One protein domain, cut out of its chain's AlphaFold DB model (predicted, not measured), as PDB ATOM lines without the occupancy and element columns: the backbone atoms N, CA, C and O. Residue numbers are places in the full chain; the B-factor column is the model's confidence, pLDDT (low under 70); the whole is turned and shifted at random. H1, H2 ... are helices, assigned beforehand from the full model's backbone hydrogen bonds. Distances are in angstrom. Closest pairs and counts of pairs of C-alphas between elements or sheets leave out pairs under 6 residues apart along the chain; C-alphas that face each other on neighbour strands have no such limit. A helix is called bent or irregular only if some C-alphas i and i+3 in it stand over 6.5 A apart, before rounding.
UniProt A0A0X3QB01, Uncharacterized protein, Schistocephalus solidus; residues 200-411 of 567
ATOM      1  N   PRO A 200       6.155  18.537 130.988       44.69
ATOM      2  CA  PRO A 200       6.487  17.275 131.660       44.69
ATOM      3  C   PRO A 200       5.300  16.809 132.532       44.69
ATOM      4  O   PRO A 200       5.103  15.625 132.792       44.69
ATOM      5  N   GLN A 201       4.441  17.766 132.893       55.66
ATOM      6  CA  GLN A 201       3.164  17.616 133.573       55.66
ATOM      7  C   GLN A 201       2.072  16.923 132.735       55.66
ATOM      8  O   GLN A 201       1.046  16.590 133.306       55.66
ATOM      9  N   ARG A 202       2.236  16.665 131.424       60.19
ATOM     10  CA  ARG A 202       1.207  15.966 130.610       60.19
ATOM     11  C   ARG A 202       0.980  14.524 131.071       60.19
ATOM     12  O   ARG A 202      -0.161  14.104 131.225       60.19
ATOM     13  N   LEU A 203       2.062  13.792 131.344       59.12
ATOM     14  CA  LEU A 203       1.978  12.443 131.916       59.12
ATOM     15  C   LEU A 203       1.510  12.487 133.375       59.12
ATOM     16  O   LEU A 203       0.687  11.672 133.774       59.12
ATOM     17  N   MET A 204       1.981  13.468 134.155       73.56
ATOM     18  CA  MET A 204       1.527  13.638 135.540       73.56
ATOM     19  C   MET A 204       0.030  13.952 135.613       73.56
ATOM     20  O   MET A 204      -0.656  13.376 136.446       73.56
ATOM     21  N   LEU A 205      -0.483  14.813 134.730       78.25
ATOM     22  CA  LEU A 205      -1.902  15.150 134.623       78.25
ATOM     23  C   LEU A 205      -2.734  13.891 134.400       78.25
ATOM     24  O   LEU A 205      -3.720  13.698 135.100       78.25
ATOM     25  N   LEU A 206      -2.329  13.025 133.466       80.19
ATOM     26  CA  LEU A 206      -3.064  11.794 133.199       80.19
ATOM     27  C   LEU A 206      -3.057  10.841 134.402       80.19
ATOM     28  O   LEU A 206      -4.102  10.293 134.729       80.19
ATOM     29  N   GLU A 207      -1.925  10.670 135.088       82.12
ATOM     30  CA  GLU A 207      -1.865   9.826 136.292       82.12
ATOM     31  C   GLU A 207      -2.757  10.372 137.422       82.12
ATOM     32  O   GLU A 207      -3.535   9.616 138.000       82.12
ATOM     33  N   HIS A 208      -2.745  11.686 137.674       85.88
ATOM     34  CA  HIS A 208      -3.626  12.297 138.681       85.88
ATOM     35  C   HIS A 208      -5.102  12.247 138.260       85.88
ATOM     36  O   HIS A 208      -5.976  12.091 139.108       85.88
ATOM     37  N   LEU A 209      -5.404  12.336 136.959       87.62
ATOM     38  CA  LEU A 209      -6.755  12.117 136.439       87.62
ATOM     39  C   LEU A 209      -7.213  10.673 136.663       87.62
ATOM     40  O   LEU A 209      -8.352  10.462 137.064       87.62
ATOM     41  N   LEU A 210      -6.346   9.681 136.435       87.75
ATOM     42  CA  LEU A 210      -6.663   8.277 136.706       87.75
ATOM     43  C   LEU A 210      -6.966   8.052 138.189       87.75
ATOM     44  O   LEU A 210      -7.974   7.429 138.508       87.75
ATOM     45  N   GLU A 211      -6.141   8.598 139.082       88.12
ATOM     46  CA  GLU A 211      -6.389   8.565 140.527       88.12
ATOM     47  C   GLU A 211      -7.717   9.248 140.890       88.12
ATOM     48  O   GLU A 211      -8.518   8.688 141.642       88.12
ATOM     49  N   ALA A 212      -8.000  10.417 140.305       87.38
ATOM     50  CA  ALA A 212      -9.259  11.130 140.500       87.38
ATOM     51  C   ALA A 212     -10.463  10.272 140.079       87.38
ATOM     52  O   ALA A 212     -11.410  10.112 140.848       87.38
ATOM     53  N   PHE A 213     -10.422   9.667 138.889       89.44
ATOM     54  CA  PHE A 213     -11.483   8.776 138.414       89.44
ATOM     55  C   PHE A 213     -11.630   7.543 139.304       89.44
ATOM     56  O   PHE A 213     -12.751   7.174 139.638       89.44
ATOM     57  N   GLU A 214     -10.530   6.934 139.748       88.00
ATOM     58  CA  GLU A 214     -10.571   5.806 140.683       88.00
ATOM     59  C   GLU A 214     -11.246   6.175 142.005       88.00
ATOM     60  O   GLU A 214     -11.942   5.334 142.569       88.00
ATOM     61  N   VAL A 215     -11.077   7.407 142.500       84.12
ATOM     62  CA  VAL A 215     -11.783   7.918 143.688       84.12
ATOM     63  C   VAL A 215     -13.263   8.157 143.383       84.12
ATOM     64  O   VAL A 215     -14.118   7.645 144.110       84.12
ATOM     65  N   GLN A 216     -13.581   8.868 142.296       83.69
ATOM     66  CA  GLN A 216     -14.964   9.219 141.953       83.69
ATOM     67  C   GLN A 216     -15.806   8.000 141.526       83.69
ATOM     68  O   GLN A 216     -17.022   7.994 141.701       83.69
ATOM     69  N   PHE A 217     -15.191   6.939 140.991       86.50
ATOM     70  CA  PHE A 217     -15.894   5.748 140.493       86.50
ATOM     71  C   PHE A 217     -16.057   4.630 141.535       86.50
ATOM     72  O   PHE A 217     -16.684   3.608 141.238       86.50
ATOM     73  N   ARG A 218     -15.561   4.786 142.775       82.19
ATOM     74  CA  ARG A 218     -15.677   3.736 143.815       82.19
ATOM     75  C   ARG A 218     -17.123   3.354 144.129       82.19
ATOM     76  O   ARG A 218     -17.393   2.199 144.465       82.19
ATOM     77  N   SER A 219     -18.049   4.309 144.067       77.00
ATOM     78  CA  SER A 219     -19.482   4.084 144.302       77.00
ATOM     79  C   SER A 219     -20.205   3.534 143.067       77.00
ATOM     80  O   SER A 219     -21.193   2.813 143.221       77.00
ATOM     81  N   LEU A 220     -19.678   3.761 141.857       81.44
ATOM     82  CA  LEU A 220     -20.329   3.348 140.611       81.44
ATOM     83  C   LEU A 220     -20.490   1.836 140.488       81.44
ATOM     84  O   LEU A 220     -21.532   1.383 140.037       81.44
ATOM     85  N   SER A 221     -19.509   1.030 140.900       75.69
ATOM     86  CA  SER A 221     -19.614  -0.436 140.782       75.69
ATOM     87  C   SER A 221     -20.801  -0.997 141.579       75.69
ATOM     88  O   SER A 221     -21.569  -1.821 141.073       75.69
ATOM     89  N   ARG A 222     -20.992  -0.498 142.807       79.12
ATOM     90  CA  ARG A 222     -22.126  -0.846 143.673       79.12
ATOM     91  C   ARG A 222     -23.445  -0.359 143.079       79.12
ATOM     92  O   ARG A 222     -24.399  -1.137 143.020       79.12
ATOM     93  N   LEU A 223     -23.478   0.880 142.588       80.31
ATOM     94  CA  LEU A 223     -24.666   1.470 141.977       80.31
ATOM     95  C   LEU A 223     -25.088   0.725 140.701       80.31
ATOM     96  O   LEU A 223     -26.247   0.340 140.580       80.31
ATOM     97  N   THR A 224     -24.154   0.421 139.794       83.44
ATOM     98  CA  THR A 224     -24.410  -0.355 138.568       83.44
ATOM     99  C   THR A 224     -25.013  -1.717 138.885       83.44
ATOM    100  O   THR A 224     -25.990  -2.133 138.263       83.44
ATOM    101  N   HIS A 225     -24.473  -2.419 139.883       81.88
ATOM    102  CA  HIS A 225     -25.021  -3.704 140.303       81.88
ATOM    103  C   HIS A 225     -26.420  -3.568 140.935       81.88
ATOM    104  O   HIS A 225     -27.273  -4.427 140.713       81.88
ATOM    105  N   SER A 226     -26.687  -2.487 141.675       78.62
ATOM    106  CA  SER A 226     -28.021  -2.191 142.218       78.62
ATOM    107  C   SER A 226     -29.047  -1.925 141.108       78.62
ATOM    108  O   SER A 226     -30.125  -2.515 141.120       78.62
ATOM    109  N   LEU A 227     -28.684  -1.124 140.098       77.00
ATOM    110  CA  LEU A 227     -29.533  -0.792 138.945       77.00
ATOM    111  C   LEU A 227     -29.901  -2.020 138.096       77.00
ATOM    112  O   LEU A 227     -31.005  -2.093 137.564       77.00
ATOM    113  N   ARG A 228     -29.003  -3.009 137.989       79.69
ATOM    114  CA  ARG A 228     -29.246  -4.248 137.222       79.69
ATOM    115  C   ARG A 228     -30.222  -5.214 137.902       79.69
ATOM    116  O   ARG A 228     -30.736  -6.117 137.245       79.69
ATOM    117  N   ARG A 229     -30.487  -5.075 139.206       75.88
ATOM    118  CA  ARG A 229     -31.398  -5.974 139.930       75.88
ATOM    119  C   ARG A 229     -32.848  -5.527 139.763       75.88
ATOM    120  O   ARG A 229     -33.273  -4.545 140.360       75.88
ATOM    121  N   SER A 230     -33.639  -6.318 139.039       59.09
ATOM    122  CA  SER A 230     -35.070  -6.075 138.778       59.09
ATOM    123  C   SER A 230     -35.929  -5.874 140.040       59.09
ATOM    124  O   SER A 230     -36.897  -5.108 140.010       59.09
ATOM    125  N   ASN A 231     -35.557  -6.530 141.145       59.91
ATOM    126  CA  ASN A 231     -36.328  -6.578 142.393       59.91
ATOM    127  C   ASN A 231     -35.882  -5.563 143.460       59.91
ATOM    128  O   ASN A 231     -36.543  -5.458 144.491       59.91
ATOM    129  N   ASN A 232     -34.792  -4.820 143.243       57.22
ATOM    130  CA  ASN A 232     -34.322  -3.828 144.209       57.22
ATOM    131  C   ASN A 232     -34.837  -2.432 143.840       57.22
ATOM    132  O   ASN A 232     -34.672  -1.962 142.714       57.22
ATOM    133  N   SER A 233     -35.438  -1.737 144.806       60.88
ATOM    134  CA  SER A 233     -35.625  -0.291 144.715       60.88
ATOM    135  C   SER A 233     -34.274   0.375 144.957       60.88
ATOM    136  O   SER A 233     -33.821   0.445 146.099       60.88
ATOM    137  N   THR A 234     -33.609   0.822 143.894       63.97
ATOM    138  CA  THR A 234     -32.457   1.725 143.996       63.97
ATOM    139  C   THR A 234     -32.906   2.960 144.776       63.97
ATOM    140  O   THR A 234     -33.910   3.579 144.416       63.97
ATOM    141  N   SER A 235     -32.234   3.272 145.882       63.34
ATOM    142  CA  SER A 235     -32.605   4.411 146.721       63.34
ATOM    143  C   SER A 235     -32.024   5.711 146.152       63.34
ATOM    144  O   SER A 235     -31.080   5.688 145.362       63.34
ATOM    145  N   ALA A 236     -32.583   6.863 146.539       59.12
ATOM    146  CA  ALA A 236     -31.986   8.161 146.206       59.12
ATOM    147  C   ALA A 236     -30.565   8.298 146.790       59.12
ATOM    148  O   ALA A 236     -29.697   8.878 146.145       59.12
ATOM    149  N   GLU A 237     -30.331   7.706 147.965       60.97
ATOM    150  CA  GLU A 237     -29.048   7.728 148.680       60.97
ATOM    151  C   GLU A 237     -27.933   7.039 147.877       60.97
ATOM    152  O   GLU A 237     -26.820   7.551 147.809       60.97
ATOM    153  N   ASP A 238     -28.251   5.945 147.172       65.31
ATOM    154  CA  ASP A 238     -27.283   5.237 146.319       65.31
ATOM    155  C   ASP A 238     -26.790   6.102 145.139       65.31
ATOM    156  O   ASP A 238     -25.681   5.912 144.639       65.31
ATOM    157  N   ILE A 239     -27.623   7.037 144.668       64.19
ATOM    158  CA  ILE A 239     -27.324   7.936 143.542       64.19
ATOM    159  C   ILE A 239     -26.598   9.201 144.024       64.19
ATOM    160  O   ILE A 239     -25.737   9.716 143.314       64.19
ATOM    161  N   GLU A 240     -26.912   9.684 145.231       61.72
ATOM    162  CA  GLU A 240     -26.227  10.818 145.873       61.72
ATOM    163  C   GLU A 240     -24.743  10.536 146.170       61.72
ATOM    164  O   GLU A 240     -23.941  11.465 146.244       61.72
ATOM    165  N   ASP A 241     -24.355   9.264 146.292       65.75
ATOM    166  CA  ASP A 241     -22.966   8.846 146.511       65.75
ATOM    167  C   ASP A 241     -22.047   9.044 145.284       65.75
ATOM    168  O   ASP A 241     -20.845   8.764 145.358       65.75
ATOM    169  N   VAL A 242     -22.575   9.518 144.149       70.00
ATOM    170  CA  VAL A 242     -21.790   9.863 142.956       70.00
ATOM    171  C   VAL A 242     -21.750  11.380 142.770       70.00
ATOM    172  O   VAL A 242     -22.768  12.025 142.512       70.00
ATOM    173  N   ASN A 243     -20.551  11.963 142.828       74.12
ATOM    174  CA  ASN A 243     -20.356  13.396 142.618       74.12
ATOM    175  C   ASN A 243     -20.271  13.743 141.121       74.12
ATOM    176  O   ASN A 243     -19.195  13.956 140.558       74.12
ATOM    177  N   PHE A 244     -21.427  13.816 140.458       73.31
ATOM    178  CA  PHE A 244     -21.494  14.184 139.040       73.31
ATOM    179  C   PHE A 244     -20.942  15.586 138.734       73.31
ATOM    180  O   PHE A 244     -20.454  15.809 137.624       73.31
ATOM    181  N   ASP A 245     -20.964  16.504 139.707       72.44
ATOM    182  CA  ASP A 245     -20.434  17.862 139.544       72.44
ATOM    183  C   ASP A 245     -18.899  17.866 139.403       72.44
ATOM    184  O   ASP A 245     -18.340  18.746 138.748       72.44
ATOM    185  N   ALA A 246     -18.212  16.851 139.944       77.25
ATOM    186  CA  ALA A 246     -16.778  16.639 139.736       77.25
ATOM    187  C   ALA A 246     -16.468  15.926 138.408       77.25
ATOM    188  O   ALA A 246     -15.443  16.202 137.785       77.25
ATOM    189  N   LEU A 247     -17.349  15.039 137.933       83.94
ATOM    190  CA  LEU A 247     -17.092  14.242 136.726       83.94
ATOM    191  C   LEU A 247     -17.061  15.073 135.442       83.94
ATOM    192  O   LEU A 247     -16.204  14.842 134.592       83.94
ATOM    193  N   TYR A 248     -17.956  16.055 135.299       83.94
ATOM    194  CA  TYR A 248     -17.993  16.905 134.106       83.94
ATOM    195  C   TYR A 248     -16.646  17.603 133.826       83.94
ATOM    196  O   TYR A 248     -16.098  17.417 132.734       83.94
ATOM    197  N   PRO A 249     -16.065  18.381 134.765       80.31
ATOM    198  CA  PRO A 249     -14.787  19.038 134.516       80.31
ATOM    199  C   PRO A 249     -13.622  18.056 134.390       80.31
ATOM    200  O   PRO A 249     -12.718  18.334 133.611       80.31
ATOM    201  N   LEU A 250     -13.642  16.898 135.063       88.88
ATOM    202  CA  LEU A 250     -12.613  15.865 134.883       88.88
ATOM    203  C   LEU A 250     -12.613  15.293 133.458       88.88
ATOM    204  O   LEU A 250     -11.552  15.171 132.846       88.88
ATOM    205  N   PHE A 251     -13.786  15.000 132.886       89.06
ATOM    206  CA  PHE A 251     -13.875  14.582 131.485       89.06
ATOM    207  C   PHE A 251     -13.526  15.712 130.517       89.06
ATOM    208  O   PHE A 251     -12.851  15.466 129.520       89.06
ATOM    209  N   SER A 252     -13.914  16.956 130.815       84.88
ATOM    210  CA  SER A 252     -13.526  18.109 129.993       84.88
ATOM    211  C   SER A 252     -12.008  18.320 129.980       84.88
ATOM    212  O   SER A 252     -11.430  18.620 128.930       84.88
ATOM    213  N   LEU A 253     -11.367  18.123 131.134       86.19
ATOM    214  CA  LEU A 253      -9.923  18.171 131.311       86.19
ATOM    215  C   LEU A 253      -9.239  17.037 130.537       86.19
ATOM    216  O   LEU A 253      -8.286  17.295 129.805       86.19
ATOM    217  N   LEU A 254      -9.768  15.811 130.618       86.69
ATOM    218  CA  LEU A 254      -9.275  14.663 129.852       86.69
ATOM    219  C   LEU A 254      -9.399  14.890 128.338       86.69
ATOM    220  O   LEU A 254      -8.424  14.702 127.618       86.69
ATOM    221  N   ALA A 255     -10.549  15.363 127.853       82.88
ATOM    222  CA  ALA A 255     -10.752  15.666 126.437       82.88
ATOM    223  C   ALA A 255      -9.734  16.697 125.930       82.88
ATOM    224  O   ALA A 255      -9.268  16.629 124.799       82.88
ATOM    225  N   GLN A 256      -9.376  17.681 126.749       78.88
ATOM    226  CA  GLN A 256      -8.441  18.742 126.365       78.88
ATOM    227  C   GLN A 256      -6.979  18.402 126.629       78.88
ATOM    228  O   GLN A 256      -6.101  19.176 126.242       78.88
ATOM    229  N   SER A 257      -6.718  17.267 127.273       76.06
ATOM    230  CA  SER A 257      -5.363  16.792 127.468       76.06
ATOM    231  C   SER A 257      -4.750  16.445 126.101       76.06
ATOM    232  O   SER A 257      -5.388  15.778 125.287       76.06
ATOM    233  N   PRO A 258      -3.544  16.942 125.789       65.56
ATOM    234  CA  PRO A 258      -2.873  16.624 124.534       65.56
ATOM    235  C   PRO A 258      -2.246  15.228 124.628       65.56
ATOM    236  O   PRO A 258      -1.202  15.040 125.261       65.56
ATOM    237  N   ILE A 259      -2.902  14.245 124.011       67.69
ATOM    238  CA  ILE A 259      -2.498  12.832 124.004       67.69
ATOM    239  C   ILE A 259      -1.746  12.541 122.704       67.69
ATOM    240  O   ILE A 259      -2.145  11.728 121.881       67.69
ATOM    241  N   ASP A 260      -0.643  13.259 122.506       62.97
ATOM    242  CA  ASP A 260       0.200  13.106 121.311       62.97
ATOM    243  C   ASP A 260       1.265  12.005 121.490       62.97
ATOM    244  O   ASP A 260       1.940  11.606 120.541       62.97
ATOM    245  N   LEU A 261       1.453  11.526 122.726       61.84
ATOM    246  CA  LEU A 261       2.479  10.557 123.110       61.84
ATOM    247  C   LEU A 261       1.867   9.174 123.341       61.84
ATOM    248  O   LEU A 261       0.808   9.050 123.952       61.84
ATOM    249  N   ALA A 262       2.585   8.129 122.920       65.81
ATOM    250  CA  ALA A 262       2.208   6.750 123.206       65.81
ATOM    251  C   ALA A 262       2.163   6.513 124.725       65.81
ATOM    252  O   ALA A 262       3.162   6.685 125.429       65.81
ATOM    253  N   LEU A 263       0.990   6.135 125.224       72.38
ATOM    254  CA  LEU A 263       0.761   5.860 126.637       72.38
ATOM    255  C   LEU A 263       1.310   4.475 127.012       72.38
ATOM    256  O   LEU A 263       1.369   3.561 126.189       72.38
ATOM    257  N   ARG A 264       1.752   4.323 128.267       75.94
ATOM    258  CA  ARG A 264       2.233   3.032 128.784       75.94
ATOM    259  C   ARG A 264       1.070   2.051 128.873       75.94
ATOM    260  O   ARG A 264      -0.022   2.440 129.274       75.94
ATOM    261  N   GLU A 265       1.327   0.772 128.620       79.31
ATOM    262  CA  GLU A 265       0.294  -0.271 128.646       79.31
ATOM    263  C   GLU A 265      -0.488  -0.316 129.972       79.31
ATOM    264  O   GLU A 265      -1.711  -0.417 129.956       79.31
ATOM    265  N   ASN A 266       0.177  -0.128 131.118       82.94
ATOM    266  CA  ASN A 266      -0.485  -0.055 132.430       82.94
ATOM    267  C   ASN A 266      -1.455   1.132 132.553       82.94
ATOM    268  O   ASN A 266      -2.534   1.010 133.128       82.94
ATOM    269  N   THR A 267      -1.081   2.293 132.016       80.19
ATOM    270  CA  THR A 267      -1.944   3.480 131.973       80.19
ATOM    271  C   THR A 267      -3.127   3.216 131.032       80.19
ATOM    272  O   THR A 267      -4.266   3.553 131.358       80.19
ATOM    273  N   CYS A 268      -2.885   2.523 129.910       79.00
ATOM    274  CA  CYS A 268      -3.922   2.121 128.961       79.00
ATOM    275  C   CYS A 268      -4.949   1.159 129.564       79.00
ATOM    276  O   CYS A 268      -6.153   1.360 129.410       79.00
ATOM    277  N   THR A 269      -4.492   0.128 130.276       83.38
ATOM    278  CA  THR A 269      -5.371  -0.865 130.909       83.38
ATOM    279  C   THR A 269      -6.208  -0.254 132.029       83.38
ATOM    280  O   THR A 269      -7.412  -0.513 132.086       83.38
ATOM    281  N   ARG A 270      -5.618   0.614 132.867       86.62
ATOM    282  CA  ARG A 270      -6.352   1.372 133.897       86.62
ATOM    283  C   ARG A 270      -7.434   2.251 133.284       86.62
ATOM    284  O   ARG A 270      -8.591   2.151 133.687       86.62
ATOM    285  N   LEU A 271      -7.088   3.059 132.277       84.44
ATOM    286  CA  LEU A 271      -8.063   3.926 131.620       84.44
ATOM    287  C   LEU A 271      -9.188   3.100 130.987       84.44
ATOM    288  O   LEU A 271     -10.352   3.396 131.220       84.44
ATOM    289  N   ARG A 272      -8.863   2.017 130.269       85.38
ATOM    290  CA  ARG A 272      -9.863   1.123 129.662       85.38
ATOM    291  C   ARG A 272     -10.839   0.564 130.698       85.38
ATOM    292  O   ARG A 272     -12.043   0.585 130.463       85.38
ATOM    293  N   SER A 273     -10.332   0.116 131.847       87.06
ATOM    294  CA  SER A 273     -11.156  -0.376 132.959       87.06
ATOM    295  C   SER A 273     -12.120   0.699 133.479       87.06
ATOM    296  O   SER A 273     -13.319   0.450 133.602       87.06
ATOM    297  N   LEU A 274     -11.622   1.921 133.701       87.94
ATOM    298  CA  LEU A 274     -12.429   3.053 134.171       87.94
ATOM    299  C   LEU A 274     -13.486   3.479 133.144       87.94
ATOM    300  O   LEU A 274     -14.648   3.676 133.502       87.94
ATOM    301  N   MET A 275     -13.112   3.592 131.865       86.31
ATOM    302  CA  MET A 275     -14.052   3.954 130.798       86.31
ATOM    303  C   MET A 275     -15.138   2.881 130.655       86.31
ATOM    304  O   MET A 275     -16.319   3.219 130.596       86.31
ATOM    305  N   LYS A 276     -14.764   1.593 130.685       87.06
ATOM    306  CA  LYS A 276     -15.718   0.476 130.666       87.06
ATOM    307  C   LYS A 276     -16.693   0.558 131.838       87.06
ATOM    308  O   LYS A 276     -17.898   0.483 131.624       87.06
ATOM    309  N   GLN A 277     -16.191   0.764 133.057       88.44
ATOM    310  CA  GLN A 277     -17.026   0.878 134.254       88.44
ATOM    311  C   GLN A 277     -18.080   1.987 134.117       88.44
ATOM    312  O   GLN A 277     -19.229   1.801 134.525       88.44
ATOM    313  N   PHE A 278     -17.708   3.128 133.529       89.38
ATOM    314  CA  PHE A 278     -18.633   4.234 133.303       89.38
ATOM    315  C   PHE A 278     -19.653   3.929 132.193       89.38
ATOM    316  O   PHE A 278     -20.838   4.202 132.377       89.38
ATOM    317  N   ILE A 279     -19.247   3.295 131.086       89.44
ATOM    318  CA  ILE A 279     -20.177   2.859 130.023       89.44
ATOM    319  C   ILE A 279     -21.188   1.847 130.574       89.44
ATOM    320  O   ILE A 279     -22.390   1.997 130.360       89.44
ATOM    321  N   ASP A 280     -20.719   0.860 131.341       87.44
ATOM    322  CA  ASP A 280     -21.551  -0.153 131.994       87.44
ATOM    323  C   ASP A 280     -22.603   0.462 132.925       87.44
ATOM    324  O   ASP A 280     -23.747  -0.005 132.975       87.44
ATOM    325  N   PHE A 281     -22.212   1.504 133.666       88.81
ATOM    326  CA  PHE A 281     -23.116   2.286 134.501       88.81
ATOM    327  C   PHE A 281     -24.176   3.005 133.659       88.81
ATOM    328  O   PHE A 281     -25.365   2.872 133.943       88.81
ATOM    329  N   LEU A 282     -23.770   3.730 132.611       87.69
ATOM    330  CA  LEU A 282     -24.694   4.474 131.751       87.69
ATOM    331  C   LEU A 282     -25.695   3.546 131.047       87.69
ATOM    332  O   LEU A 282     -26.891   3.837 131.020       87.69
ATOM    333  N   ALA A 283     -25.235   2.405 130.535       84.88
ATOM    334  CA  ALA A 283     -26.095   1.396 129.923       84.88
ATOM    335  C   ALA A 283     -27.111   0.832 130.935       84.88
ATOM    336  O   ALA A 283     -28.306   0.755 130.654       84.88
ATOM    337  N   ALA A 284     -26.671   0.506 132.156       83.75
ATOM    338  CA  ALA A 284     -27.573   0.031 133.206       83.75
ATOM    339  C   ALA A 284     -28.589   1.104 133.635       83.75
ATOM    340  O   ALA A 284     -29.764   0.800 133.836       83.75
ATOM    341  N   PHE A 285     -28.152   2.359 133.758       82.44
ATOM    342  CA  PHE A 285     -29.001   3.476 134.166       82.44
ATOM    343  C   PHE A 285     -30.074   3.802 133.117       82.44
ATOM    344  O   PHE A 285     -31.244   3.976 133.460       82.44
ATOM    345  N   THR A 286     -29.703   3.828 131.833       80.31
ATOM    346  CA  THR A 286     -30.647   4.061 130.726       80.31
ATOM    347  C   THR A 286     -31.701   2.957 130.637       80.31
ATOM    348  O   THR A 286     -32.892   3.264 130.576       80.31
ATOM    349  N   ALA A 287     -31.300   1.686 130.745       80.62
ATOM    350  CA  ALA A 287     -32.233   0.560 130.790       80.62
ATOM    351  C   ALA A 287     -33.170   0.622 132.011       80.62
ATOM    352  O   ALA A 287     -34.380   0.414 131.889       80.62
ATOM    353  N   TYR A 288     -32.636   0.959 133.191       78.56
ATOM    354  CA  TYR A 288     -33.415   1.060 134.426       78.56
ATOM    355  C   TYR A 288     -34.556   2.082 134.309       78.56
ATOM    356  O   TYR A 288     -35.699   1.774 134.661       78.56
ATOM    357  N   ILE A 289     -34.281   3.264 133.750       74.62
ATOM    358  CA  ILE A 289     -35.285   4.320 133.551       74.62
ATOM    359  C   ILE A 289     -36.444   3.845 132.667       74.62
ATOM    360  O   ILE A 289     -37.602   4.144 132.952       74.62
ATOM    361  N   LEU A 290     -36.186   3.063 131.623       72.25
ATOM    362  CA  LEU A 290     -37.257   2.586 130.739       72.25
ATOM    363  C   LEU A 290     -38.234   1.648 131.468       72.25
ATOM    364  O   LEU A 290     -39.446   1.736 131.269       72.25
ATOM    365  N   THR A 291     -37.727   0.810 132.377       72.00
ATOM    366  CA  THR A 291     -38.534  -0.189 133.107       72.00
ATOM    367  C   THR A 291     -39.433   0.388 134.209       72.00
ATOM    368  O   THR A 291     -40.343  -0.298 134.675       72.00
ATOM    369  N   LYS A 292     -39.196   1.630 134.660       64.62
ATOM    370  CA  LYS A 292     -39.870   2.237 135.830       64.62
ATOM    371  C   LYS A 292     -40.775   3.432 135.499       64.62
ATOM    372  O   LYS A 292     -41.233   4.113 136.415       64.62
ATOM    373  N   SER A 293     -41.100   3.639 134.223       54.41
ATOM    374  CA  SER A 293     -41.896   4.760 133.677       54.41
ATOM    375  C   SER A 293     -43.334   4.928 134.226       54.41
ATOM    376  O   SER A 293     -44.038   5.848 133.819       54.41
ATOM    377  N   GLY A 294     -43.775   4.097 135.184       49.97
ATOM    378  CA  GLY A 294     -45.106   4.144 135.809       49.97
ATOM    379  C   GLY A 294     -45.204   4.771 137.215       49.97
ATOM    380  O   GLY A 294     -46.318   4.940 137.705       49.97
ATOM    381  N   ALA A 295     -44.099   5.124 137.891       52.56
ATOM    382  CA  ALA A 295     -44.116   5.643 139.275       52.56
ATOM    383  C   ALA A 295     -43.800   7.156 139.352       52.56
ATOM    384  O   ALA A 295     -42.670   7.569 139.133       52.56
ATOM    385  N   GLN A 296     -44.779   8.004 139.695       59.09
ATOM    386  CA  GLN A 296     -44.790   9.429 139.300       59.09
ATOM    387  C   GLN A 296     -43.692  10.356 139.873       59.09
ATOM    388  O   GLN A 296     -43.123  11.125 139.106       59.09
ATOM    389  N   PHE A 297     -43.377  10.352 141.174       55.97
ATOM    390  CA  PHE A 297     -42.514  11.412 141.745       55.97
ATOM    391  C   PHE A 297     -41.009  11.101 141.688       55.97
ATOM    392  O   PHE A 297     -40.221  11.906 141.194       55.97
ATOM    393  N   PHE A 298     -40.592   9.922 142.159       62.75
ATOM    394  CA  PHE A 298     -39.181   9.510 142.137       62.75
ATOM    395  C   PHE A 298     -38.638   9.421 140.701       62.75
ATOM    396  O   PHE A 298     -37.511   9.830 140.435       62.75
ATOM    397  N   TYR A 299     -39.474   8.994 139.753       66.88
ATOM    398  CA  TYR A 299     -39.122   8.939 138.338       66.88
ATOM    399  C   TYR A 299     -38.889  10.318 137.720       66.88
ATOM    400  O   TYR A 299     -37.907  10.508 137.012       66.88
ATOM    401  N   GLN A 300     -39.728  11.310 138.038       65.56
ATOM    402  CA  GLN A 300     -39.512  12.688 137.582       65.56
ATOM    403  C   GLN A 300     -38.178  13.254 138.089       65.56
ATOM    404  O   GLN A 300     -37.508  13.992 137.368       65.56
ATOM    405  N   CYS A 301     -37.760  12.892 139.305       67.19
ATOM    406  CA  CYS A 301     -36.450  13.266 139.841       67.19
ATOM    407  C   CYS A 301     -35.298  12.588 139.085       67.19
ATOM    408  O   CYS A 301     -34.334  13.265 138.730       67.19
ATOM    409  N   LEU A 302     -35.410  11.289 138.787       71.31
ATOM    410  CA  LEU A 302     -34.413  10.561 137.992       71.31
ATOM    411  C   LEU A 302     -34.318  11.075 136.555       71.31
ATOM    412  O   LEU A 302     -33.217  11.237 136.043       71.31
ATOM    413  N   GLN A 303     -35.450  11.389 135.932       71.19
ATOM    414  CA  GLN A 303     -35.491  11.981 134.599       71.19
ATOM    415  C   GLN A 303     -34.890  13.393 134.602       71.19
ATOM    416  O   GLN A 303     -34.121  13.745 133.716       71.19
ATOM    417  N   THR A 304     -35.146  14.189 135.647       72.00
ATOM    418  CA  THR A 304     -34.490  15.498 135.801       72.00
ATOM    419  C   THR A 304     -32.976  15.334 135.959       72.00
ATOM    420  O   THR A 304     -32.218  16.060 135.322       72.00
ATOM    421  N   LEU A 305     -32.509  14.381 136.774       73.06
ATOM    422  CA  LEU A 305     -31.083  14.070 136.924       73.06
ATOM    423  C   LEU A 305     -30.462  13.583 135.605       73.06
ATOM    424  O   LEU A 305     -29.327  13.931 135.284       73.06
ATOM    425  N   GLN A 306     -31.201  12.789 134.837       75.69
ATOM    426  CA  GLN A 306     -30.776  12.320 133.529       75.69
ATOM    427  C   GLN A 306     -30.556  13.492 132.571       75.69
ATOM    428  O   GLN A 306     -29.439  13.699 132.091       75.69
ATOM    429  N   ASP A 307     -31.611  14.273 132.348       73.69
ATOM    430  CA  ASP A 307     -31.658  15.353 131.366       73.69
ATOM    431  C   ASP A 307     -30.682  16.472 131.720       73.69
ATOM    432  O   ASP A 307     -29.978  17.003 130.862       73.69
ATOM    433  N   SER A 308     -30.619  16.806 133.008       70.75
ATOM    434  CA  SER A 308     -29.814  17.905 133.514       70.75
ATOM    435  C   SER A 308     -28.478  17.456 134.092       70.75
ATOM    436  O   SER A 308     -27.857  18.213 134.792       70.75
ATOM    437  N   THR A 309     -27.980  16.236 133.985       74.94
ATOM    438  CA  THR A 309     -26.661  15.965 134.614       74.94
ATOM    439  C   THR A 309     -25.951  14.854 133.915       74.94
ATOM    440  O   THR A 309     -24.868  15.058 133.369       74.94
ATOM    441  N   LEU A 310     -26.586  13.691 133.886       80.44
ATOM    442  CA  LEU A 310     -25.971  12.508 133.323       80.44
ATOM    443  C   LEU A 310     -25.733  12.671 131.833       80.44
ATOM    444  O   LEU A 310     -24.614  12.451 131.410       80.44
ATOM    445  N   LEU A 311     -26.712  13.138 131.057       81.62
ATOM    446  CA  LEU A 311     -26.527  13.328 129.618       81.62
ATOM    447  C   LEU A 311     -25.392  14.326 129.275       81.62
ATOM    448  O   LEU A 311     -24.525  13.960 128.480       81.62
ATOM    449  N   PRO A 312     -25.302  15.525 129.889       80.94
ATOM    450  CA  PRO A 312     -24.142  16.407 129.730       80.94
ATOM    451  C   PRO A 312     -22.796  15.767 130.112       80.94
ATOM    452  O   PRO A 312     -21.814  15.915 129.384       80.94
ATOM    453  N   VAL A 313     -22.734  15.053 131.244       85.06
ATOM    454  CA  VAL A 313     -21.515  14.360 131.702       85.06
ATOM    455  C   VAL A 313     -21.137  13.239 130.731       85.06
ATOM    456  O   VAL A 313     -19.973  13.123 130.356       85.06
ATOM    457  N   SER A 314     -22.112  12.450 130.277       87.06
ATOM    458  CA  SER A 314     -21.948  11.393 129.276       87.06
ATOM    459  C   SER A 314     -21.424  11.948 127.960       87.06
ATOM    460  O   SER A 314     -20.526  11.354 127.376       87.06
ATOM    461  N   GLN A 315     -21.924  13.100 127.512       87.25
ATOM    462  CA  GLN A 315     -21.424  13.754 126.306       87.25
ATOM    463  C   GLN A 315     -19.944  14.135 126.454       87.25
ATOM    464  O   GLN A 315     -19.155  13.865 125.554       87.25
ATOM    465  N   GLN A 316     -19.545  14.737 127.582       86.19
ATOM    466  CA  GLN A 316     -18.135  15.085 127.815       86.19
ATOM    467  C   GLN A 316     -17.242  13.848 127.912       86.19
ATOM    468  O   GLN A 316     -16.144  13.842 127.361       86.19
ATOM    469  N   PHE A 317     -17.723  12.795 128.572       91.38
ATOM    470  CA  PHE A 317     -17.057  11.498 128.610       91.38
ATOM    471  C   PHE A 317     -16.835  10.934 127.200       91.38
ATOM    472  O   PHE A 317     -15.709  10.578 126.855       91.38
ATOM    473  N   LEU A 318     -17.880  10.895 126.370       90.56
ATOM    474  CA  LEU A 318     -17.797  10.376 125.004       90.56
ATOM    475  C   LEU A 318     -16.888  11.241 124.125       90.56
ATOM    476  O   LEU A 318     -16.105  10.698 123.359       90.56
ATOM    477  N   CYS A 319     -16.905  12.565 124.297       87.31
ATOM    478  CA  CYS A 319     -15.974  13.466 123.618       87.31
ATOM    479  C   CYS A 319     -14.512  13.188 124.019       87.31
ATOM    480  O   CYS A 319     -13.620  13.160 123.167       87.31
ATOM    481  N   ALA A 320     -14.247  12.934 125.306       87.69
ATOM    482  CA  ALA A 320     -12.919  12.545 125.774       87.69
ATOM    483  C   ALA A 320     -12.481  11.200 125.177       87.69
ATOM    484  O   ALA A 320     -11.355  11.078 124.694       87.69
ATOM    485  N   LEU A 321     -13.385  10.216 125.155       87.69
ATOM    486  CA  LEU A 321     -13.141   8.900 124.571       87.69
ATOM    487  C   LEU A 321     -12.902   8.975 123.056       87.69
ATOM    488  O   LEU A 321     -12.008   8.304 122.555       87.69
ATOM    489  N   HIS A 322     -13.642   9.816 122.337       85.88
ATOM    490  CA  HIS A 322     -13.444  10.061 120.911       85.88
ATOM    491  C   HIS A 322     -12.065  10.660 120.632       85.88
ATOM    492  O   HIS A 322     -11.347  10.158 119.771       85.88
ATOM    493  N   ARG A 323     -11.643  11.673 121.398       81.62
ATOM    494  CA  ARG A 323     -10.302  12.263 121.248       81.62
ATOM    495  C   ARG A 323      -9.186  11.277 121.570       81.62
ATOM    496  O   ARG A 323      -8.176  11.243 120.875       81.62
ATOM    497  N   LEU A 324      -9.374  10.455 122.600       79.38
ATOM    498  CA  LEU A 324      -8.481   9.335 122.878       79.38
ATOM    499  C   LEU A 324      -8.414   8.407 121.661       79.38
ATOM    500  O   LEU A 324      -7.330   8.189 121.138       79.38
ATOM    501  N   ALA A 325      -9.563   7.946 121.162       77.25
ATOM    502  CA  ALA A 325      -9.669   7.038 120.022       77.25
ATOM    503  C   ALA A 325      -9.035   7.589 118.735       77.25
ATOM    504  O   ALA A 325      -8.421   6.831 117.992       77.25
ATOM    505  N   SER A 326      -9.141   8.895 118.468       74.62
ATOM    506  CA  SER A 326      -8.577   9.509 117.258       74.62
ATOM    507  C   SER A 326      -7.048   9.572 117.255       74.62
ATOM    508  O   SER A 326      -6.435   9.609 116.191       74.62
ATOM    509  N   HIS A 327      -6.425   9.609 118.436       72.12
ATOM    510  CA  HIS A 327      -4.966   9.609 118.596       72.12
ATOM    511  C   HIS A 327      -4.404   8.226 118.939       72.12
ATOM    512  O   HIS A 327      -3.193   7.992 118.876       72.12
ATOM    513  N   ASP A 328      -5.286   7.304 119.297       63.94
ATOM    514  CA  ASP A 328      -4.953   5.967 119.719       63.94
ATOM    515  C   ASP A 328      -4.553   5.086 118.528       63.94
ATOM    516  O   ASP A 328      -5.316   4.853 117.595       63.94
ATOM    517  N   ARG A 329      -3.351   4.505 118.592       59.19
ATOM    518  CA  ARG A 329      -2.903   3.464 117.651       59.19
ATOM    519  C   ARG A 329      -3.519   2.090 117.979       59.19
ATOM    520  O   ARG A 329      -2.883   1.066 117.740       59.19
ATOM    521  N   GLY A 330      -4.730   2.060 118.543       58.19
ATOM    522  CA  GLY A 330      -5.469   0.839 118.876       58.19
ATOM    523  C   GLY A 330      -5.258   0.265 120.283       58.19
ATOM    524  O   GLY A 330      -5.550  -0.910 120.505       58.19
ATOM    525  N   CYS A 331      -4.725   1.038 121.227       63.66
ATOM    526  CA  CYS A 331      -4.433   0.630 122.602       63.66
ATOM    527  C   CYS A 331      -5.607   0.803 123.586       63.66
ATOM    528  O   CYS A 331      -5.630   0.121 124.609       63.66
ATOM    529  N   PHE A 332      -6.570   1.687 123.337       68.31
ATOM    530  CA  PHE A 332      -7.671   2.027 124.245       68.31
ATOM    531  C   PHE A 332      -9.003   1.446 123.796       68.31
ATOM    532  O   PHE A 332      -9.683   0.811 124.606       68.31
ATOM    533  N   VAL A 333      -9.362   1.641 122.526       73.88
ATOM    534  CA  VAL A 333     -10.627   1.141 121.979       73.88
ATOM    535  C   VAL A 333     -10.456  -0.326 121.605       73.88
ATOM    536  O   VAL A 333      -9.719  -0.653 120.679       73.88
ATOM    537  N   THR A 334     -11.106  -1.211 122.356       78.19
ATOM    538  CA  THR A 334     -11.124  -2.663 122.126       78.19
ATOM    539  C   THR A 334     -12.508  -3.110 121.649       78.19
ATOM    540  O   THR A 334     -13.475  -2.376 121.866       78.19
ATOM    541  N   PRO A 335     -12.651  -4.323 121.075       78.62
ATOM    542  CA  PRO A 335     -13.958  -4.864 120.694       78.62
ATOM    543  C   PRO A 335     -14.967  -4.825 121.840       78.62
ATOM    544  O   PRO A 335     -16.111  -4.439 121.653       78.62
ATOM    545  N   GLU A 336     -14.512  -5.152 123.050       81.44
ATOM    546  CA  GLU A 336     -15.330  -5.112 124.260       81.44
ATOM    547  C   GLU A 336     -15.872  -3.702 124.550       81.44
ATOM    548  O   GLU A 336     -17.046  -3.538 124.852       81.44
ATOM    549  N   VAL A 337     -15.052  -2.654 124.423       83.38
ATOM    550  CA  VAL A 337     -15.540  -1.276 124.606       83.38
ATOM    551  C   VAL A 337     -16.580  -0.927 123.537       83.38
ATOM    552  O   VAL A 337     -17.587  -0.302 123.862       83.38
ATOM    553  N   LEU A 338     -16.369  -1.353 122.287       85.31
ATOM    554  CA  LEU A 338     -17.303  -1.093 121.190       85.31
ATOM    555  C   LEU A 338     -18.661  -1.780 121.398       85.31
ATOM    556  O   LEU A 338     -19.688  -1.132 121.210       85.31
ATOM    557  N   THR A 339     -18.690  -3.030 121.866       85.00
ATOM    558  CA  THR A 339     -19.953  -3.729 122.169       85.00
ATOM    559  C   THR A 339     -20.704  -3.082 123.334       85.00
ATOM    560  O   THR A 339     -21.926  -2.969 123.309       85.00
ATOM    561  N   HIS A 340     -19.999  -2.576 124.348       86.44
ATOM    562  CA  HIS A 340     -20.636  -1.811 125.425       86.44
ATOM    563  C   HIS A 340     -21.190  -0.453 124.944       86.44
ATOM    564  O   HIS A 340     -22.227  -0.004 125.441       86.44
ATOM    565  N   LEU A 341     -20.531   0.201 123.978       89.38
ATOM    566  CA  LEU A 341     -21.035   1.430 123.353       89.38
ATOM    567  C   LEU A 341     -22.285   1.183 122.501       89.38
ATOM    568  O   LEU A 341     -23.155   2.050 122.463       89.38
ATOM    569  N   GLU A 342     -22.402   0.015 121.871       89.12
ATOM    570  CA  GLU A 342     -23.609  -0.406 121.154       89.12
ATOM    571  C   GLU A 342     -24.826  -0.484 122.071       89.12
ATOM    572  O   GLU A 342     -25.816   0.212 121.840       89.12
ATOM    573  N   VAL A 343     -24.710  -1.210 123.184       87.69
ATOM    574  CA  VAL A 343     -25.787  -1.303 124.183       87.69
ATOM    575  C   VAL A 343     -26.179   0.085 124.707       87.69
ATOM    576  O   VAL A 343     -27.361   0.387 124.890       87.69
ATOM    577  N   LEU A 344     -25.196   0.964 124.933       89.62
ATOM    578  CA  LEU A 344     -25.461   2.341 125.343       89.62
ATOM    579  C   LEU A 344     -26.195   3.135 124.251       89.62
ATOM    580  O   LEU A 344     -27.123   3.879 124.569       89.62
ATOM    581  N   ALA A 345     -25.804   3.002 122.982       89.69
ATOM    582  CA  ALA A 345     -26.439   3.693 121.865       89.69
ATOM    583  C   ALA A 345     -27.905   3.275 121.690       89.69
ATOM    584  O   ALA A 345     -28.768   4.138 121.512       89.69
ATOM    585  N   GLU A 346     -28.214   1.983 121.810       86.88
ATOM    586  CA  GLU A 346     -29.590   1.470 121.796       86.88
ATOM    587  C   GLU A 346     -30.413   2.015 122.973       86.88
ATOM    588  O   GLU A 346     -31.537   2.508 122.799       86.88
ATOM    589  N   GLY A 347     -29.827   2.006 124.175       84.12
ATOM    590  CA  GLY A 347     -30.430   2.577 125.378       84.12
ATOM    591  C   GLY A 347     -30.739   4.066 125.215       84.12
ATOM    592  O   GLY A 347     -31.862   4.498 125.454       84.12
ATOM    593  N   LEU A 348     -29.783   4.860 124.729       86.62
ATOM    594  CA  LEU A 348     -29.968   6.293 124.469       86.62
ATOM    595  C   LEU A 348     -31.028   6.561 123.391       86.62
ATOM    596  O   LEU A 348     -31.807   7.511 123.496       86.62
ATOM    597  N   SER A 349     -31.080   5.711 122.368       85.38
ATOM    598  CA  SER A 349     -32.025   5.825 121.257       85.38
ATOM    599  C   SER A 349     -33.469   5.531 121.660       85.38
ATOM    600  O   SER A 349     -34.390   6.025 121.009       85.38
ATOM    601  N   SER A 350     -33.674   4.777 122.740       81.56
ATOM    602  CA  SER A 350     -34.994   4.424 123.274       81.56
ATOM    603  C   SER A 350     -35.492   5.368 124.380       81.56
ATOM    604  O   SER A 350     -36.657   5.284 124.771       81.56
ATOM    605  N   LEU A 351     -34.665   6.309 124.853       77.81
ATOM    606  CA  LEU A 351     -35.062   7.303 125.855       77.81
ATOM    607  C   LEU A 351     -36.116   8.297 125.340       77.81
ATOM    608  O   LEU A 351     -36.087   8.744 124.189       77.81
ATOM    609  N   GLY A 352     -37.015   8.688 126.250       64.00
ATOM    610  CA  GLY A 352     -38.089   9.652 126.013       64.00
ATOM    611  C   GLY A 352     -37.604  11.050 125.599       64.00
ATOM    612  O   GLY A 352     -36.500  11.489 125.911       64.00
ATOM    613  N   THR A 353     -38.457  11.765 124.866       58.41
ATOM    614  CA  THR A 353     -38.104  12.928 124.042       58.41
ATOM    615  C   THR A 353     -38.394  14.277 124.707       58.41
ATOM    616  O   THR A 353     -39.094  15.111 124.130       58.41
ATOM    617  N   SER A 354     -37.856  14.543 125.905       66.38
ATOM    618  CA  SER A 354     -37.833  15.936 126.385       66.38
ATOM    619  C   SER A 354     -36.927  16.767 125.457       66.38
ATOM    620  O   SER A 354     -35.898  16.280 124.982       66.38
ATOM    621  N   SER A 355     -37.307  18.008 125.142       63.34
ATOM    622  CA  SER A 355     -36.569  18.841 124.176       63.34
ATOM    623  C   SER A 355     -35.117  19.099 124.602       63.34
ATOM    624  O   SER A 355     -34.227  19.113 123.755       63.34
ATOM    625  N   GLY A 356     -34.866  19.231 125.911       64.88
ATOM    626  CA  GLY A 356     -33.521  19.364 126.477       64.88
ATOM    627  C   GLY A 356     -32.694  18.077 126.390       64.88
ATOM    628  O   GLY A 356     -31.524  18.126 126.011       64.88
ATOM    629  N   ALA A 357     -33.298  16.914 126.659       70.81
ATOM    630  CA  ALA A 357     -32.614  15.627 126.539       70.81
ATOM    631  C   ALA A 357     -32.251  15.294 125.091       70.81
ATOM    632  O   ALA A 357     -31.196  14.718 124.844       70.81
ATOM    633  N   GLN A 358     -33.092  15.675 124.123       77.25
ATOM    634  CA  GLN A 358     -32.862  15.380 122.706       77.25
ATOM    635  C   GLN A 358     -31.530  15.927 122.196       77.25
ATOM    636  O   GLN A 358     -30.822  15.205 121.495       77.25
ATOM    637  N   ALA A 359     -31.157  17.155 122.567       78.06
ATOM    638  CA  ALA A 359     -29.890  17.747 122.146       78.06
ATOM    639  C   ALA A 359     -28.690  16.939 122.666       78.06
ATOM    640  O   ALA A 359     -27.807  16.574 121.890       78.06
ATOM    641  N   HIS A 360     -28.689  16.588 123.955       78.69
ATOM    642  CA  HIS A 360     -27.594  15.822 124.547       78.69
ATOM    643  C   HIS A 360     -27.579  14.354 124.105       78.69
ATOM    644  O   HIS A 360     -26.505  13.831 123.835       78.69
ATOM    645  N   ILE A 361     -28.735  13.694 123.955       83.56
ATOM    646  CA  ILE A 361     -28.824  12.336 123.384       83.56
ATOM    647  C   ILE A 361     -28.219  12.331 121.983       83.56
ATOM    648  O   ILE A 361     -27.386  11.490 121.663       83.56
ATOM    649  N   THR A 362     -28.604  13.303 121.160       82.38
ATOM    650  CA  THR A 362     -28.097  13.441 119.796       82.38
ATOM    651  C   THR A 362     -26.590  13.679 119.778       82.38
ATOM    652  O   THR A 362     -25.881  13.041 119.002       82.38
ATOM    653  N   ALA A 363     -26.080  14.534 120.668       82.81
ATOM    654  CA  ALA A 363     -24.647  14.759 120.812       82.81
ATOM    655  C   ALA A 363     -23.904  13.484 121.252       82.81
ATOM    656  O   ALA A 363     -22.908  13.128 120.636       82.81
ATOM    657  N   CYS A 364     -24.417  12.749 122.244       87.25
ATOM    658  CA  CYS A 364     -23.847  11.472 122.677       87.25
ATOM    659  C   CYS A 364     -23.794  10.448 121.534       87.25
ATOM    660  O   CYS A 364     -22.747   9.861 121.291       87.25
ATOM    661  N   LEU A 365     -24.895  10.258 120.799       88.69
ATOM    662  CA  LEU A 365     -24.939   9.339 119.655       88.69
ATOM    663  C   LEU A 365     -23.954   9.761 118.548       88.69
ATOM    664  O   LEU A 365     -23.324   8.907 117.928       88.69
ATOM    665  N   THR A 366     -23.776  11.067 118.337       84.44
ATOM    666  CA  THR A 366     -22.804  11.610 117.373       84.44
ATOM    667  C   THR A 366     -21.362  11.314 117.800       84.44
ATOM    668  O   THR A 366     -20.547  10.919 116.970       84.44
ATOM    669  N   GLU A 367     -21.042  11.443 119.090       87.44
ATOM    670  CA  GLU A 367     -19.714  11.091 119.612       87.44
ATOM    671  C   GLU A 367     -19.457   9.576 119.550       87.44
ATOM    672  O   GLU A 367     -18.364   9.166 119.166       87.44
ATOM    673  N   ILE A 368     -20.458   8.729 119.841       89.88
ATOM    674  CA  ILE A 368     -20.349   7.264 119.672       89.88
ATOM    675  C   ILE A 368     -20.034   6.918 118.213       89.88
ATOM    676  O   ILE A 368     -19.133   6.122 117.949       89.88
ATOM    677  N   PHE A 369     -20.720   7.561 117.267       86.50
ATOM    678  CA  PHE A 369     -20.441   7.396 115.843       86.50
ATOM    679  C   PHE A 369     -19.000   7.799 115.493       86.50
ATOM    680  O   PHE A 369     -18.300   7.060 114.798       86.50
ATOM    681  N   GLY A 370     -18.523   8.930 116.020       82.75
ATOM    682  CA  GLY A 370     -17.141   9.386 115.850       82.75
ATOM    683  C   GLY A 370     -16.095   8.417 116.420       82.75
ATOM    684  O   GLY A 370     -15.076   8.168 115.771       82.75
ATOM    685  N   ILE A 371     -16.364   7.810 117.583       85.88
ATOM    686  CA  ILE A 371     -15.502   6.787 118.200       85.88
ATOM    687  C   ILE A 371     -15.391   5.556 117.300       85.88
ATOM    688  O   ILE A 371     -14.275   5.114 117.024       85.88
ATOM    689  N   LEU A 372     -16.524   5.025 116.824       82.50
ATOM    690  CA  LEU A 372     -16.550   3.871 115.917       82.50
ATOM    691  C   LEU A 372     -15.736   4.157 114.663       82.50
ATOM    692  O   LEU A 372     -14.894   3.349 114.272       82.50
ATOM    693  N   CYS A 373     -15.937   5.344 114.086       78.06
ATOM    694  CA  CYS A 373     -15.225   5.719 112.882       78.06
ATOM    695  C   CYS A 373     -13.720   5.833 113.125       78.06
ATOM    696  O   CYS A 373     -12.929   5.280 112.367       78.06
ATOM    697  N   SER A 374     -13.311   6.497 114.206       78.31
ATOM    698  CA  SER A 374     -11.899   6.636 114.578       78.31
ATOM    699  C   SER A 374     -11.229   5.280 114.813       78.31
ATOM    700  O   SER A 374     -10.102   5.057 114.367       78.31
ATOM    701  N   ALA A 375     -11.944   4.342 115.442       75.56
ATOM    702  CA  ALA A 375     -11.447   3.002 115.713       75.56
ATOM    703  C   ALA A 375     -11.137   2.223 114.426       75.56
ATOM    704  O   ALA A 375     -10.106   1.553 114.376       75.56
ATOM    705  N   SER A 376     -11.947   2.358 113.368       68.31
ATOM    706  CA  SER A 376     -11.719   1.688 112.075       68.31
ATOM    707  C   SER A 376     -10.417   2.098 111.378       68.31
ATOM    708  O   SER A 376      -9.918   1.343 110.547       68.31
ATOM    709  N   PHE A 377      -9.857   3.275 111.684       60.34
ATOM    710  CA  PHE A 377      -8.578   3.735 111.117       60.34
ATOM    711  C   PHE A 377      -7.363   3.321 111.932       60.34
ATOM    712  O   PHE A 377      -6.236   3.401 111.437       60.34
ATOM    713  N   SER A 378      -7.565   2.924 113.187       59.84
ATOM    714  CA  SER A 378      -6.459   2.465 114.011       59.84
ATOM    715  C   SER A 378      -5.931   1.153 113.426       59.84
ATOM    716  O   SER A 378      -6.689   0.206 113.237       59.84
ATOM    717  N   SER A 379      -4.630   1.080 113.121       55.31
ATOM    718  CA  SER A 379      -3.952  -0.157 112.699       55.31
ATOM    719  C   SER A 379      -3.773  -1.098 113.898       55.31
ATOM    720  O   SER A 379      -2.657  -1.504 114.237       55.31
ATOM    721  N   ALA A 380      -4.858  -1.336 114.627       59.53
ATOM    722  CA  ALA A 380      -4.840  -2.037 115.886       59.53
ATOM    723  C   ALA A 380      -4.666  -3.530 115.624       59.53
ATOM    724  O   ALA A 380      -5.437  -4.140 114.882       59.53
ATOM    725  N   SER A 381      -3.679  -4.144 116.272       58.69
ATOM    726  CA  SER A 381      -3.390  -5.574 116.118       58.69
ATOM    727  C   SER A 381      -4.590  -6.472 116.447       58.69
ATOM    728  O   SER A 381      -4.701  -7.563 115.894       58.69
ATOM    729  N   TRP A 382      -5.516  -6.010 117.294       68.06
ATOM    730  CA  TRP A 382      -6.726  -6.755 117.642       68.06
ATOM    731  C   TRP A 382      -7.748  -6.834 116.504       68.06
ATOM    732  O   TRP A 382      -8.528  -7.783 116.470       68.06
ATOM    733  N   GLN A 383      -7.755  -5.905 115.544       68.50
ATOM    734  CA  GLN A 383      -8.705  -5.978 114.429       68.50
ATOM    735  C   GLN A 383      -8.476  -7.239 113.595       68.50
ATOM    736  O   GLN A 383      -9.437  -7.894 113.210       68.50
ATOM    737  N   ALA A 384      -7.216  -7.647 113.415       66.31
ATOM    738  CA  ALA A 384      -6.856  -8.895 112.741       66.31
ATOM    739  C   ALA A 384      -7.282 -10.159 113.515       66.31
ATOM    740  O   ALA A 384      -7.298 -11.245 112.943       66.31
ATOM    741  N   THR A 385      -7.610 -10.030 114.805       72.56
ATOM    742  CA  THR A 385      -8.072 -11.149 115.642       72.56
ATOM    743  C   THR A 385      -9.590 -11.321 115.649       72.56
ATOM    744  O   THR A 385     -10.069 -12.343 116.131       72.56
ATOM    745  N   LEU A 386     -10.343 -10.353 115.116       73.94
ATOM    746  CA  LEU A 386     -11.796 -10.449 115.010       73.94
ATOM    747  C   LEU A 386     -12.223 -11.411 113.902       73.94
ATOM    748  O   LEU A 386     -11.606 -11.473 112.837       73.94
ATOM    749  N   SER A 387     -13.332 -12.112 114.131       78.31
ATOM    750  CA  SER A 387     -14.000 -12.861 113.070       78.31
ATOM    751  C   SER A 387     -14.599 -11.915 112.019       78.31
ATOM    752  O   SER A 387     -14.939 -10.768 112.315       78.31
ATOM    753  N   ALA A 388     -14.786 -12.404 110.789       71.12
ATOM    754  CA  ALA A 388     -15.384 -11.613 109.708       71.12
ATOM    755  C   ALA A 388     -16.774 -11.055 110.079       71.12
ATOM    756  O   ALA A 388     -17.092  -9.917 109.746       71.12
ATOM    757  N   ASN A 389     -17.573 -11.822 110.832       72.00
ATOM    758  CA  ASN A 389     -18.894 -11.387 111.295       72.00
ATOM    759  C   ASN A 389     -18.809 -10.269 112.342       72.00
ATOM    760  O   ASN A 389     -19.607  -9.342 112.301       72.00
ATOM    761  N   GLU A 390     -17.850 -10.323 113.270       76.69
ATOM    762  CA  GLU A 390     -17.672  -9.263 114.272       76.69
ATOM    763  C   GLU A 390     -17.147  -7.971 113.643       76.69
ATOM    764  O   GLU A 390     -17.545  -6.882 114.049       76.69
ATOM    765  N   GLN A 391     -16.276  -8.082 112.636       73.62
ATOM    766  CA  GLN A 391     -15.813  -6.926 111.869       73.62
ATOM    767  C   GLN A 391     -16.962  -6.272 111.096       73.62
ATOM    768  O   GLN A 391     -17.089  -5.047 111.135       73.62
ATOM    769  N   LEU A 392     -17.802  -7.076 110.434       73.12
ATOM    770  CA  LEU A 392     -19.003  -6.594 109.753       73.12
ATOM    771  C   LEU A 392     -19.932  -5.889 110.750       73.12
ATOM    772  O   LEU A 392     -20.280  -4.730 110.562       73.12
ATOM    773  N   HIS A 393     -20.252  -6.541 111.862       79.25
ATOM    774  CA  HIS A 393     -21.164  -5.983 112.853       79.25
ATOM    775  C   HIS A 393     -20.671  -4.638 113.420       79.25
ATOM    776  O   HIS A 393     -21.371  -3.628 113.355       79.25
ATOM    777  N   LEU A 394     -19.429  -4.587 113.921       76.44
ATOM    778  CA  LEU A 394     -18.904  -3.421 114.645       76.44
ATOM    779  C   LEU A 394     -18.547  -2.231 113.749       76.44
ATOM    780  O   LEU A 394     -18.682  -1.085 114.176       76.44
ATOM    781  N   PHE A 395     -18.047  -2.482 112.539       75.81
ATOM    782  CA  PHE A 395     -17.547  -1.423 111.653       75.81
ATOM    783  C   PHE A 395     -18.469  -1.127 110.476       75.81
ATOM    784  O   PHE A 395     -18.216  -0.185 109.721       75.81
ATOM    785  N   PHE A 396     -19.541  -1.904 110.327       73.44
ATOM    786  CA  PHE A 396     -20.517  -1.715 109.273       73.44
ATOM    787  C   PHE A 396     -21.938  -1.611 109.830       73.44
ATOM    788  O   PHE A 396     -22.471  -0.501 109.871       73.44
ATOM    789  N   ASP A 397     -22.529  -2.705 110.311       74.06
ATOM    790  CA  ASP A 397     -23.956  -2.739 110.674       74.06
ATOM    791  C   ASP A 397     -24.294  -1.732 111.780       74.06
ATOM    792  O   ASP A 397     -25.249  -0.957 111.668       74.06
ATOM    793  N   PHE A 398     -23.466  -1.681 112.824       80.88
ATOM    794  CA  PHE A 398     -23.700  -0.800 113.956       80.88
ATOM    795  C   PHE A 398     -23.551   0.701 113.607       80.88
ATOM    796  O   PHE A 398     -24.497   1.458 113.861       80.88
ATOM    797  N   PRO A 399     -22.458   1.178 112.967       79.56
ATOM    798  CA  PRO A 399     -22.366   2.560 112.485       79.56
ATOM    799  C   PRO A 399     -23.517   2.963 111.554       79.56
ATOM    800  O   PRO A 399     -24.011   4.089 111.639       79.56
ATOM    801  N   VAL A 400     -23.967   2.046 110.693       74.06
ATOM    802  CA  VAL A 400     -25.096   2.247 109.771       74.06
ATOM    803  C   VAL A 400     -26.403   2.444 110.547       74.06
ATOM    804  O   VAL A 400     -27.084   3.457 110.360       74.06
ATOM    805  N   ALA A 401     -26.733   1.535 111.465       76.38
ATOM    806  CA  ALA A 401     -27.935   1.625 112.294       76.38
ATOM    807  C   ALA A 401     -27.952   2.902 113.158       76.38
ATOM    808  O   ALA A 401     -28.983   3.575 113.301       76.38
ATOM    809  N   LEU A 402     -26.789   3.286 113.691       81.31
ATOM    810  CA  LEU A 402     -26.616   4.514 114.458       81.31
ATOM    811  C   LEU A 402     -26.840   5.760 113.594       81.31
ATOM    812  O   LEU A 402     -27.536   6.683 114.021       81.31
ATOM    813  N   LEU A 403     -26.321   5.779 112.364       77.12
ATOM    814  CA  LEU A 403     -26.502   6.897 111.439       77.12
ATOM    815  C   LEU A 403     -27.977   7.079 111.041       77.12
ATOM    816  O   LEU A 403     -28.482   8.203 111.041       77.12
ATOM    817  N   VAL A 404     -28.703   5.982 110.795       74.56
ATOM    818  CA  VAL A 404     -30.161   6.004 110.558       74.56
ATOM    819  C   VAL A 404     -30.912   6.546 111.779       74.56
ATOM    820  O   VAL A 404     -31.896   7.279 111.653       74.56
ATOM    821  N   THR A 405     -30.440   6.253 112.988       78.44
ATOM    822  CA  THR A 405     -31.061   6.762 114.216       78.44
ATOM    823  C   THR A 405     -30.796   8.250 114.427       78.44
ATOM    824  O   THR A 405     -31.728   9.014 114.705       78.44
ATOM    825  N   LEU A 406     -29.552   8.691 114.219       77.19
ATOM    826  CA  LEU A 406     -29.184  10.106 114.153       77.19
ATOM    827  C   LEU A 406     -30.007  10.830 113.088       77.19
ATOM    828  O   LEU A 406     -30.328  12.015 113.251       77.19
ATOM    829  N   LYS A 407     -30.438  10.104 112.042       71.75
ATOM    830  CA  LYS A 407     -31.193  10.710 110.960       71.75
ATOM    831  C   LYS A 407     -32.464  11.389 111.398       71.75
ATOM    832  O   LYS A 407     -32.757  12.518 111.015       71.75
ATOM    833  N   ARG A 408     -33.180  10.699 112.266       70.25
ATOM    834  CA  ARG A 408     -34.472  11.133 112.779       70.25
ATOM    835  C   ARG A 408     -34.354  12.287 113.782       70.25
ATOM    836  O   ARG A 408     -35.382  12.803 114.205       70.25
ATOM    837  N   ARG A 409     -33.131  12.676 114.179       69.94
ATOM    838  CA  ARG A 409     -32.866  13.579 115.312       69.94
ATOM    839  C   ARG A 409     -32.092  14.853 114.954       69.94
ATOM    840  O   ARG A 409     -32.249  15.853 115.646       69.94
ATOM    841  N   ILE A 410     -31.283  14.851 113.891       68.81
ATOM    842  CA  ILE A 410     -30.429  15.991 113.497       68.81
ATOM    843  C   ILE A 410     -31.007  16.748 112.294       68.81
ATOM    844  O   ILE A 410     -31.626  16.166 111.408       68.81
ATOM    845  N   CYS A 411     -30.742  18.057 112.203       62.75
ATOM    846  CA  CYS A 411     -30.886  18.799 110.950       62.75
ATOM    847  C   CYS A 411     -29.772  18.401 109.960       62.75
ATOM    848  O   CYS A 411     -28.657  18.922 110.015       62.75
TER     849      CYS A 411
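AT A GLANCE: This is residues 200 to 411 of the 567 residues of an uncharacterized protein of Schistocephalus solidus (UniProt A0A0X3QB01). This is a compact up-and-down bundle, each of its seven members running against the one before it in the chain: H1, H4, H6b, H8 and H9b stack in a row, with H5 and H7 along one side. H2 packs on H5. The 212 printed residues include nine named helices, H1 to H9, and no named strand: the class is all helix. The radius of gyration of the C-alphas is 17.2 A, and the spans are 49 by 39 by 34 A.

IN THESE COORDINATES: The longest, H6, residues 296 to 327, was assigned as one helix by its hydrogen bonds but is bent, with C-alphas 308 and 311 6.9 A apart: arms H6a, 296 to 308, and H6b, 311 to 327. H5, 265 to 291, measures 39.1 A; H8, 355 to 377, 34.4 A. H1, 201 to 216, begins at C-alpha (3.164, 17.616, 133.573). H2 is 220 to 228, H3 236 to 240, H4 244 to 256, H7 335 to 350. H9, likewise assigned as one helix by its hydrogen bonds but bent, with C-alphas 395 and 398 6.6 A apart, has arms H9a, 388 to 395, and H9b, 398 to 407, and C-alpha 407 is at (-31.193, 10.710, 110.960).

HOW THE PARTS SIT: H6b touches H8 at a shallow tilt of 15 degrees, with C-alphas His 322 and Ile 371 closest at 4.7 A. H6b touches H4, Ala 255 to Ala 320, 3.9 A between C-alphas. H4 touches H1, closest C-alphas Leu 209 and Leu 250, 7.1 A. The hub H5 touches H2, closest C-alphas Thr 224 and Phe 281, 5.0 A, and H7, Ala 283 and Leu 344, 4.7 A. H7 and H8 form a hairpin, closest C-alphas Leu 348 and Ile 361, 6.2 A. H8 touches H9b, Phe 369 and Pro 399, 6.2 A between C-alphas. H3 and H6a are near each other. Every O i to N i+4 pair is within hydrogen-bond range except in H4, 8 of 9, H6a, 8 of 9, and H8, 16 of 19.

THE WHOLE: The farthest C-alphas, Pro 200 and Gly 294, are 53.4 A apart. The printed part has no cut and no long link. Mean pLDDT of the printed part is 76.2; 53 residues are under 70, among them 230 to 241 and 292 to 301.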